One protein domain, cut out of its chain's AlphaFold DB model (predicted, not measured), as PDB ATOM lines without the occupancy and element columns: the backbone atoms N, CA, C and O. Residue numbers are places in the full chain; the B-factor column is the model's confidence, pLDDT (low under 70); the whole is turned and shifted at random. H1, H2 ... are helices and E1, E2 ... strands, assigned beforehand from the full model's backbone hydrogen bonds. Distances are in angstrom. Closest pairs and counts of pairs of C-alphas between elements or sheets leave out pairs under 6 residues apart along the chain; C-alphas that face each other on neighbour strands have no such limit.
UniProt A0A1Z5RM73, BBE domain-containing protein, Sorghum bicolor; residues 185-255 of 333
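Overview. This is residues 185 to 255 of the 333 residues of the protein "BBE domain-containing protein" of Sorghum bicolor (UniProt A0A1Z5RM73). What shape do these atoms make? A narrow, twisted sheet of E1, E3 and E2 makes the long body; helix H1 is set off from it and only grazes it, as do short H2 and H3, and loop residues 235 to 240 stick out at one end. What is it built of? The 71 printed residues hold E1, H1, E2, E3, H2 and H3 in chain order; the sheet is antiparallel in the order E1 E3 E2, and the class is mixed, helices and strands. Is it compact? Only just, close to loose, with a radius of gyration of the C-alphas of 13.3 A and spans of 41, 24 and 16 A.

Arrangement. How do the strands pair? E3, residues 223 to 233, is antiparallel to E1, residues 185 to 192, at 165 degrees, with N 188 and O 229 2.9 A apart. E3 and E2, residues 214 to 221, form an antiparallel hairpin at 154 degrees, with N 217 and O 228 2.9 A apart. Where are the helices? H1, residues 198 to 210, grazes the sheet with residues 204 to 209; E1, H1 and E2 form a split strand-helix-strand unit, E3 between its two strands, with a right-handed crossover. H3, residues 250 to 253, only just touches residues 204 to 208 of H1, with 3 pairs of C-alphas within 8 A, the closest Arg 207 and Val 250 at 6.8 A. H2, residues 241 to 245, grazes the sheet, its closest C-alphas to E3 being Ala 244 and Trp 233, 6.9 A apart. Are the helix backbones within hydrogen-bond range? Every O i to N i+4 pair is in H1 and H2; H3 is too short for one.

Along the chain. Where does E1 begin? C-alpha 185 is at (8.584, 11.938, -7.639). How long are the longer elements? E3 measures 29.9 A, E1 22.9 A, E2 21.9 A and H1 18.5 A from first to last C-alpha; H2 and H3 measure 5.8 A and 4.9 A. Where does H3 end? C-alpha 253 is at (3.138, 11.751, 11.130).

Size, cuts and confidence. How far does it reach? The C-alphas farthest apart, those of Thr 194 and Ala 237, are 41.8 A apart. Is it continuous? The printed part has no cut, and no link is long. Where is confidence low? Residues 211 to 213, 220 to 223 and 234 to 248 have pLDDT under 70.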
ATOM      1  N   TYR A 185       9.642  12.251  -8.591       77.81
ATOM      2  CA  TYR A 185       8.584  11.938  -7.639       77.81
ATOM      3  C   TYR A 185       9.076  10.987  -6.554       77.81
ATOM      4  O   TYR A 185       9.944  10.147  -6.784       77.81
ATOM      5  N   LYS A 186       8.435  11.067  -5.387       80.50
ATOM      6  CA  LYS A 186       8.520  10.072  -4.313       80.50
ATOM      7  C   LYS A 186       7.103   9.709  -3.911       80.50
ATOM      8  O   LYS A 186       6.293  10.593  -3.636       80.50
ATOM      9  N   PHE A 187       6.834   8.408  -3.869       83.31
ATOM     10  CA  PHE A 187       5.573   7.845  -3.409       83.31
ATOM     11  C   PHE A 187       5.804   7.027  -2.142       83.31
ATOM     12  O   PHE A 187       6.803   6.321  -2.030       83.31
ATOM     13  N   LYS A 188       4.858   7.103  -1.209       85.56
ATOM     14  CA  LYS A 188       4.707   6.171  -0.088       85.56
ATOM     15  C   LYS A 188       3.235   5.800   0.036       85.56
ATOM     16  O   LYS A 188       2.369   6.545  -0.422       85.56
ATOM     17  N   LEU A 189       2.932   4.658   0.639       87.75
ATOM     18  CA  LEU A 189       1.553   4.214   0.826       87.75
ATOM     19  C   LEU A 189       1.383   3.599   2.207       87.75
ATOM     20  O   LEU A 189       2.163   2.730   2.580       87.75
ATOM     21  N   ASP A 190       0.315   4.000   2.894       88.19
ATOM     22  CA  ASP A 190      -0.178   3.329   4.094       88.19
ATOM     23  C   ASP A 190      -1.514   2.639   3.840       88.19
ATOM     24  O   ASP A 190      -2.349   3.098   3.055       88.19
ATOM     25  N   TYR A 191      -1.748   1.566   4.585       86.69
ATOM     26  CA  TYR A 191      -3.077   1.005   4.788       86.69
ATOM     27  C   TYR A 191      -3.610   1.426   6.153       86.69
ATOM     28  O   TYR A 191      -2.871   1.437   7.137       86.69
ATOM     29  N   VAL A 192      -4.904   1.737   6.223       86.25
ATOM     30  CA  VAL A 192      -5.574   2.135   7.462       86.25
ATOM     31  C   VAL A 192      -6.767   1.217   7.724       86.25
ATOM     32  O   VAL A 192      -7.637   1.031   6.871       86.25
ATOM     33  N   THR A 193      -6.799   0.619   8.915       83.75
ATOM     34  CA  THR A 193      -7.836  -0.333   9.357       83.75
ATOM     35  C   THR A 193      -8.829   0.258  10.343       83.75
ATOM     36  O   THR A 193      -9.883  -0.333  10.558       83.75
ATOM     37  N   THR A 194      -8.516   1.402  10.948       82.94
ATOM     38  CA  THR A 194      -9.357   2.058  11.951       82.94
ATOM     39  C   THR A 194      -9.765   3.459  11.489       82.94
ATOM     40  O   THR A 194      -9.017   4.137  10.778       82.94
ATOM     41  N   PRO A 195     -10.974   3.935  11.831       81.44
ATOM     42  CA  PRO A 195     -11.373   5.293  11.489       81.44
ATOM     43  C   PRO A 195     -10.454   6.334  12.147       81.44
ATOM     44  O   PRO A 195     -10.319   6.367  13.369       81.44
ATOM     45  N   ILE A 196      -9.866   7.225  11.345       83.81
ATOM     46  CA  ILE A 196      -9.059   8.339  11.855       83.81
ATOM     47  C   ILE A 196      -9.975   9.389  12.497       83.81
ATOM     48  O   ILE A 196     -10.995   9.782  11.921       83.81
ATOM     49  N   LEU A 197      -9.594   9.884  13.677       87.31
ATOM     50  CA  LEU A 197     -10.323  10.937  14.390       87.31
ATOM     51  C   LEU A 197     -10.406  12.233  13.573       87.31
ATOM     52  O   LEU A 197      -9.471  12.616  12.877       87.31
ATOM     53  N   VAL A 198     -11.508  12.969  13.719       86.88
ATOM     54  CA  VAL A 198     -11.745  14.229  12.987       86.88
ATOM     55  C   VAL A 198     -10.646  15.268  13.251       86.88
ATOM     56  O   VAL A 198     -10.230  15.971  12.334       86.88
ATOM     57  N   SER A 199     -10.140  15.347  14.486       86.38
ATOM     58  CA  SER A 199      -9.030  16.237  14.857       86.38
ATOM     59  C   SER A 199      -7.733  15.891  14.123       86.38
ATOM     60  O   SER A 199      -7.024  16.782  13.666       86.38
ATOM     61  N   VAL A 200      -7.456  14.597  13.963       87.44
ATOM     62  CA  VAL A 200      -6.303  14.088  13.216       87.44
ATOM     63  C   VAL A 200      -6.473  14.414  11.730       87.44
ATOM     64  O   VAL A 200      -5.565  14.956  11.115       87.44
ATOM     65  N   GLN A 201      -7.659  14.219  11.154       86.00
ATOM     66  CA  GLN A 201      -7.912  14.609   9.761       86.00
ATOM     67  C   GLN A 201      -7.697  16.109   9.526       86.00
ATOM     68  O   GLN A 201      -7.078  16.490   8.539       86.00
ATOM     69  N   ALA A 202      -8.146  16.969  10.445       85.69
ATOM     70  CA  ALA A 202      -7.887  18.405  10.354       85.69
ATOM     71  C   ALA A 202      -6.381  18.729  10.385       85.69
ATOM     72  O   ALA A 202      -5.918  19.544   9.589       85.69
ATOM     73  N   GLY A 203      -5.616  18.058  11.254       86.50
ATOM     74  CA  GLY A 203      -4.157  18.184  11.299       86.50
ATOM     75  C   GLY A 203      -3.476  17.715  10.010       86.50
ATOM     76  O   GLY A 203      -2.580  18.391   9.512       86.50
ATOM     77  N   LEU A 204      -3.946  16.610   9.425       85.44
ATOM     78  CA  LEU A 204      -3.447  16.094   8.150       85.44
ATOM     79  C   LEU A 204      -3.651  17.105   7.015       85.44
ATOM     80  O   LEU A 204      -2.732  17.372   6.249       85.44
ATOM     81  N   LEU A 205      -4.844  17.696   6.936       85.25
ATOM     82  CA  LEU A 205      -5.180  18.695   5.925       85.25
ATOM     83  C   LEU A 205      -4.352  19.977   6.065       85.25
ATOM     84  O   LEU A 205      -3.920  20.528   5.056       85.25
ATOM     85  N   ALA A 206      -4.094  20.430   7.295       83.31
ATOM     86  CA  ALA A 206      -3.196  21.557   7.537       83.31
ATOM     87  C   ALA A 206      -1.779  21.255   7.023       83.31
ATOM     88  O   ALA A 206      -1.191  22.072   6.318       83.31
ATOM     89  N   ARG A 207      -1.276  20.038   7.271       83.81
ATOM     90  CA  ARG A 207       0.043  19.608   6.793       83.81
ATOM     91  C   ARG A 207       0.157  19.540   5.275       83.81
ATOM     92  O   ARG A 207       1.215  19.861   4.760       83.81
ATOM     93  N   VAL A 208      -0.907  19.187   4.550       82.19
ATOM     94  CA  VAL A 208      -0.910  19.230   3.071       82.19
ATOM     95  C   VAL A 208      -0.682  20.654   2.543       82.19
ATOM     96  O   VAL A 208      -0.056  20.831   1.502       82.19
ATOM     97  N   VAL A 209      -1.168  21.676   3.253       79.56
ATOM     98  CA  VAL A 209      -0.981  23.086   2.871       79.56
ATOM     99  C   VAL A 209       0.393  23.611   3.300       79.56
ATOM    100  O   VAL A 209       1.026  24.353   2.547       79.56
ATOM    101  N   GLU A 210       0.846  23.235   4.499       77.75
ATOM    102  CA  GLU A 210       2.147  23.626   5.062       77.75
ATOM    103  C   GLU A 210       3.322  22.995   4.295       77.75
ATOM    104  O   GLU A 210       4.308  23.675   3.990       77.75
ATOM    105  N   ASP A 211       3.204  21.714   3.940       67.94
ATOM    106  CA  ASP A 211       4.247  20.969   3.250       67.94
ATOM    107  C   ASP A 211       4.199  21.278   1.745       67.94
ATOM    108  O   ASP A 211       3.258  20.943   1.024       67.94
ATOM    109  N   ARG A 212       5.246  21.954   1.265       62.19
ATOM    110  CA  ARG A 212       5.351  22.625  -0.043       62.19
ATOM    111  C   ARG A 212       5.338  21.677  -1.260       62.19
ATOM    112  O   ARG A 212       6.319  21.613  -1.991       62.19
ATOM    113  N   GLY A 213       4.216  21.012  -1.536       59.00
ATOM    114  CA  GLY A 213       4.008  20.200  -2.749       59.00
ATOM    115  C   GLY A 213       3.685  18.723  -2.509       59.00
ATOM    116  O   GLY A 213       3.700  17.941  -3.458       59.00
ATOM    117  N   GLY A 214       3.394  18.335  -1.263       70.25
ATOM    118  CA  GLY A 214       2.871  17.008  -0.950       70.25
ATOM    119  C   GLY A 214       1.377  16.912  -1.228       70.25
ATOM    120  O   GLY A 214       0.634  17.869  -1.039       70.25
ATOM    121  N   SER A 215       0.926  15.755  -1.688       76.75
ATOM    122  CA  SER A 215      -0.480  15.478  -1.968       76.75
ATOM    123  C   SER A 215      -0.852  14.089  -1.479       76.75
ATOM    124  O   SER A 215      -0.016  13.180  -1.410       76.75
ATOM    125  N   ILE A 216      -2.121  13.938  -1.110       79.38
ATOM    126  CA  ILE A 216      -2.666  12.705  -0.556       79.38
ATOM    127  C   ILE A 216      -3.786  12.204  -1.455       79.38
ATOM    128  O   ILE A 216      -4.715  12.948  -1.748       79.38
ATOM    129  N   ASP A 217      -3.738  10.937  -1.854       76.31
ATOM    130  CA  ASP A 217      -4.848  10.263  -2.534       76.31
ATOM    131  C   ASP A 217      -5.320   9.087  -1.676       76.31
ATOM    132  O   ASP A 217      -4.551   8.175  -1.368       76.31
ATOM    133  N   ALA A 218      -6.583   9.122  -1.259       75.69
ATOM    134  CA  ALA A 218      -7.201   8.067  -0.476       75.69
ATOM    135  C   ALA A 218      -8.310   7.377  -1.276       75.69
ATOM    136  O   ALA A 218      -9.177   8.026  -1.869       75.69
ATOM    137  N   HIS A 219      -8.330   6.047  -1.232       71.75
ATOM    138  CA  HIS A 219      -9.394   5.228  -1.820       71.75
ATOM    139  C   HIS A 219      -9.556   3.896  -1.081       71.75
ATOM    140  O   HIS A 219      -8.713   3.516  -0.273       71.75
ATOM    141  N   ARG A 220     -10.663   3.193  -1.350       69.25
ATOM    142  CA  ARG A 220     -10.984   1.870  -0.790       69.25
ATOM    143  C   ARG A 220     -10.188   0.772  -1.506       69.25
ATOM    144  O   ARG A 220     -10.269   0.673  -2.730       69.25
ATOM    145  N   ARG A 221      -9.501  -0.108  -0.760       61.59
ATOM    146  CA  ARG A 221      -8.945  -1.381  -1.272       61.59
ATOM    147  C   ARG A 221      -8.601  -2.361  -0.143       61.59
ATOM    148  O   ARG A 221      -7.545  -2.232   0.470       61.59
ATOM    149  N   GLY A 222      -9.451  -3.365   0.101       58.47
ATOM    150  CA  GLY A 222      -9.224  -4.475   1.059       58.47
ATOM    151  C   GLY A 222      -9.201  -4.086   2.550       58.47
ATOM    152  O   GLY A 222      -9.659  -4.845   3.394       58.47
ATOM    153  N   TYR A 223      -8.726  -2.881   2.858       62.94
ATOM    154  CA  TYR A 223      -8.772  -2.182   4.140       62.94
ATOM    155  C   TYR A 223      -9.860  -1.096   4.103       62.94
ATOM    156  O   TYR A 223     -10.496  -0.911   3.060       62.94
ATOM    157  N   LEU A 224     -10.063  -0.345   5.200       70.69
ATOM    158  CA  LEU A 224     -10.995   0.795   5.179       70.69
ATOM    159  C   LEU A 224     -10.604   1.775   4.067       70.69
ATOM    160  O   LEU A 224     -11.451   2.183   3.274       70.69
ATOM    161  N   TYR A 225      -9.316   2.116   3.995       75.06
ATOM    162  CA  TYR A 225      -8.728   2.903   2.918       75.06
ATOM    163  C   TYR A 225      -7.208   2.739   2.902       75.06
ATOM    164  O   TYR A 225      -6.568   2.410   3.902       75.06
ATOM    165  N   ASN A 226      -6.636   2.986   1.737       81.44
ATOM    166  CA  ASN A 226      -5.210   3.111   1.507       81.44
ATOM    167  C   ASN A 226      -4.916   4.565   1.152       81.44
ATOM    168  O   ASN A 226      -5.638   5.181   0.368       81.44
ATOM    169  N   VAL A 227      -3.871   5.104   1.772       85.00
ATOM    170  CA  VAL A 227      -3.485   6.509   1.704       85.00
ATOM    171  C   VAL A 227      -2.170   6.588   0.953       85.00
ATOM    172  O   VAL A 227      -1.145   6.098   1.419       85.00
ATOM    173  N   GLN A 228      -2.218   7.159  -0.243       86.06
ATOM    174  CA  GLN A 228      -1.048   7.425  -1.061       86.06
ATOM    175  C   GLN A 228      -0.532   8.808  -0.762       86.06
ATOM    176  O   GLN A 228      -1.269   9.787  -0.806       86.06
ATOM    177  N   TYR A 229       0.757   8.854  -0.510       85.31
ATOM    178  CA  TYR A 229       1.514  10.046  -0.254       85.31
ATOM    179  C   TYR A 229       2.402  10.266  -1.483       85.31
ATOM    180  O   TYR A 229       3.267   9.431  -1.737       85.31
ATOM    181  N   PHE A 230       2.222  11.353  -2.239       80.00
ATOM    182  CA  PHE A 230       3.165  11.743  -3.279       80.00
ATOM    183  C   PHE A 230       3.667  13.184  -3.164       80.00
ATOM    184  O   PHE A 230       2.918  14.094  -2.821       80.00
ATOM    185  N   VAL A 231       4.940  13.380  -3.505       78.81
ATOM    186  CA  VAL A 231       5.555  14.691  -3.754       78.81
ATOM    187  C   VAL A 231       6.164  14.645  -5.145       78.81
ATOM    188  O   VAL A 231       6.784  13.644  -5.516       78.81
ATOM    189  N   LYS A 232       5.982  15.724  -5.904       76.12
ATOM    190  CA  LYS A 232       6.533  15.908  -7.246       76.12
ATOM    191  C   LYS A 232       7.452  17.129  -7.252       76.12
ATOM    192  O   LYS A 232       7.073  18.173  -6.728       76.12
ATOM    193  N   TRP A 233       8.631  17.003  -7.852       74.25
ATOM    194  CA  TRP A 233       9.578  18.102  -8.059       74.25
ATOM    195  C   TRP A 233      10.266  17.966  -9.423       74.25
ATOM    196  O   TRP A 233      10.242  16.901 -10.034       74.25
ATOM    197  N   GLY A 234      10.876  19.040  -9.918       60.84
ATOM    198  CA  GLY A 234      11.444  19.093 -11.269       60.84
ATOM    199  C   GLY A 234      10.651  20.027 -12.183       60.84
ATOM    200  O   GLY A 234       9.429  20.109 -12.097       60.84
ATOM    201  N   GLY A 235      11.386  20.801 -12.980       57.62
ATOM    202  CA  GLY A 235      10.909  21.971 -13.729       57.62
ATOM    203  C   GLY A 235      11.873  23.153 -13.585       57.62
ATOM    204  O   GLY A 235      12.201  23.800 -14.573       57.62
ATOM    205  N   ASP A 236      12.440  23.323 -12.386       54.84
ATOM    206  CA  ASP A 236      13.495  24.291 -12.083       54.84
ATOM    207  C   ASP A 236      14.811  23.564 -11.778       54.84
ATOM    208  O   ASP A 236      14.856  22.665 -10.937       54.84
ATOM    209  N   ALA A 237      15.906  23.967 -12.430       52.88
ATOM    210  CA  ALA A 237      17.232  23.348 -12.294       52.88
ATOM    211  C   ALA A 237      17.876  23.488 -10.891       52.88
ATOM    212  O   ALA A 237      18.962  22.961 -10.669       52.88
ATOM    213  N   ASN A 238      17.219  24.188  -9.957       55.16
ATOM    214  CA  ASN A 238      17.775  24.599  -8.663       55.16
ATOM    215  C   ASN A 238      17.140  23.931  -7.431       55.16
ATOM    216  O   ASN A 238      17.544  24.250  -6.315       55.16
ATOM    217  N   VAL A 239      16.157  23.034  -7.578       55.78
ATOM    218  CA  VAL A 239      15.592  22.312  -6.422       55.78
ATOM    219  C   VAL A 239      16.362  21.010  -6.232       55.78
ATOM    220  O   VAL A 239      16.224  20.082  -7.032       55.78
ATOM    221  N   SER A 240      17.199  20.947  -5.191       57.62
ATOM    222  CA  SER A 240      17.955  19.736  -4.876       57.62
ATOM    223  C   SER A 240      17.012  18.603  -4.445       57.62
ATOM    224  O   SER A 240      15.940  18.832  -3.878       57.62
ATOM    225  N   TYR A 241      17.423  17.360  -4.713       57.03
ATOM    226  CA  TYR A 241      16.748  16.161  -4.209       57.03
ATOM    227  C   TYR A 241      16.543  16.248  -2.690       57.03
ATOM    228  O   TYR A 241      15.464  15.948  -2.200       57.03
ATOM    229  N   GLU A 242      17.541  16.723  -1.949       56.19
ATOM    230  CA  GLU A 242      17.534  16.778  -0.486       56.19
ATOM    231  C   GLU A 242      16.514  17.794   0.055       56.19
ATOM    232  O   GLU A 242      15.758  17.465   0.971       56.19
ATOM    233  N   ASP A 243      16.394  18.970  -0.570       56.81
ATOM    234  CA  ASP A 243      15.444  20.016  -0.160       56.81
ATOM    235  C   ASP A 243      13.976  19.612  -0.383       56.81
ATOM    236  O   ASP A 243      13.093  19.998   0.387       56.81
ATOM    237  N   ALA A 244      13.702  18.805  -1.416       55.19
ATOM    238  CA  ALA A 244      12.363  18.290  -1.715       55.19
ATOM    239  C   ALA A 244      12.025  16.996  -0.945       55.19
ATOM    240  O   ALA A 244      10.870  16.782  -0.571       55.19
ATOM    241  N   HIS A 245      13.014  16.128  -0.700       52.44
ATOM    242  CA  HIS A 245      12.822  14.789  -0.125       52.44
ATOM    243  C   HIS A 245      12.800  14.781   1.409       52.44
ATOM    244  O   HIS A 245      12.077  13.984   2.009       52.44
ATOM    245  N   LEU A 246      13.559  15.669   2.063       50.75
ATOM    246  CA  LEU A 246      13.678  15.701   3.529       50.75
ATOM    247  C   LEU A 246      12.520  16.436   4.222       50.75
ATOM    248  O   LEU A 246      12.303  16.252   5.420       50.75
ATOM    249  N   GLY A 247      11.757  17.244   3.480       53.41
ATOM    250  CA  GLY A 247      10.710  18.102   4.038       53.41
ATOM    251  C   GLY A 247       9.381  17.410   4.338       53.41
ATOM    252  O   GLY A 247       8.574  17.966   5.081       53.41
ATOM    253  N   TRP A 248       9.115  16.214   3.796       67.62
ATOM    254  CA  TRP A 248       7.755  15.679   3.833       67.62
ATOM    255  C   TRP A 248       7.458  14.737   5.005       67.62
ATOM    256  O   TRP A 248       7.544  13.509   4.923       67.62
ATOM    257  N   GLY A 249       7.073  15.342   6.129       75.00
ATOM    258  CA  GLY A 249       6.800  14.656   7.390       75.00
ATOM    259  C   GLY A 249       5.444  13.950   7.474       75.00
ATOM    260  O   GLY A 249       5.223  13.233   8.449       75.00
ATOM    261  N   VAL A 250       4.541  14.112   6.497       83.38
ATOM    262  CA  VAL A 250       3.168  13.568   6.566       83.38
ATOM    263  C   VAL A 250       3.145  12.049   6.736       83.38
ATOM    264  O   VAL A 250       2.460  11.551   7.628       83.38
ATOM    265  N   HIS A 251       3.922  11.300   5.948       86.06
ATOM    266  CA  HIS A 251       3.973   9.839   6.087       86.06
ATOM    267  C   HIS A 251       4.474   9.421   7.481       86.06
ATOM    268  O   HIS A 251       3.921   8.521   8.113       86.06
ATOM    269  N   ARG A 252       5.493  10.107   8.019       86.38
ATOM    270  CA  ARG A 252       5.986   9.854   9.384       86.38
ATOM    271  C   ARG A 252       4.929  10.209  10.432       86.38
ATOM    272  O   ARG A 252       4.745   9.461  11.386       86.38
ATOM    273  N   TRP A 253       4.212  11.310  10.243       87.12
ATOM    274  CA  TRP A 253       3.138  11.751  11.130       87.12
ATOM    275  C   TRP A 253       1.944  10.784  11.138       87.12
ATOM    276  O   TRP A 253       1.289  10.636  12.166       87.12
ATOM    277  N   MET A 254       1.709  10.077  10.030       88.88
ATOM    278  CA  MET A 254       0.638   9.087   9.880       88.88
ATOM    279  C   MET A 254       0.929   7.724  10.525       88.88
ATOM    280  O   MET A 254       0.012   6.920  10.681       88.88
ATOM    281  N   THR A 255       2.162   7.488  10.991       90.44
ATOM    282  CA  THR A 255       2.598   6.231  11.634       90.44
ATOM    283  C   THR A 255       1.637   5.666  12.692       90.44
ATOM    284  O   THR A 255       1.330   4.481  12.600       90.44
TER     285      THR A 255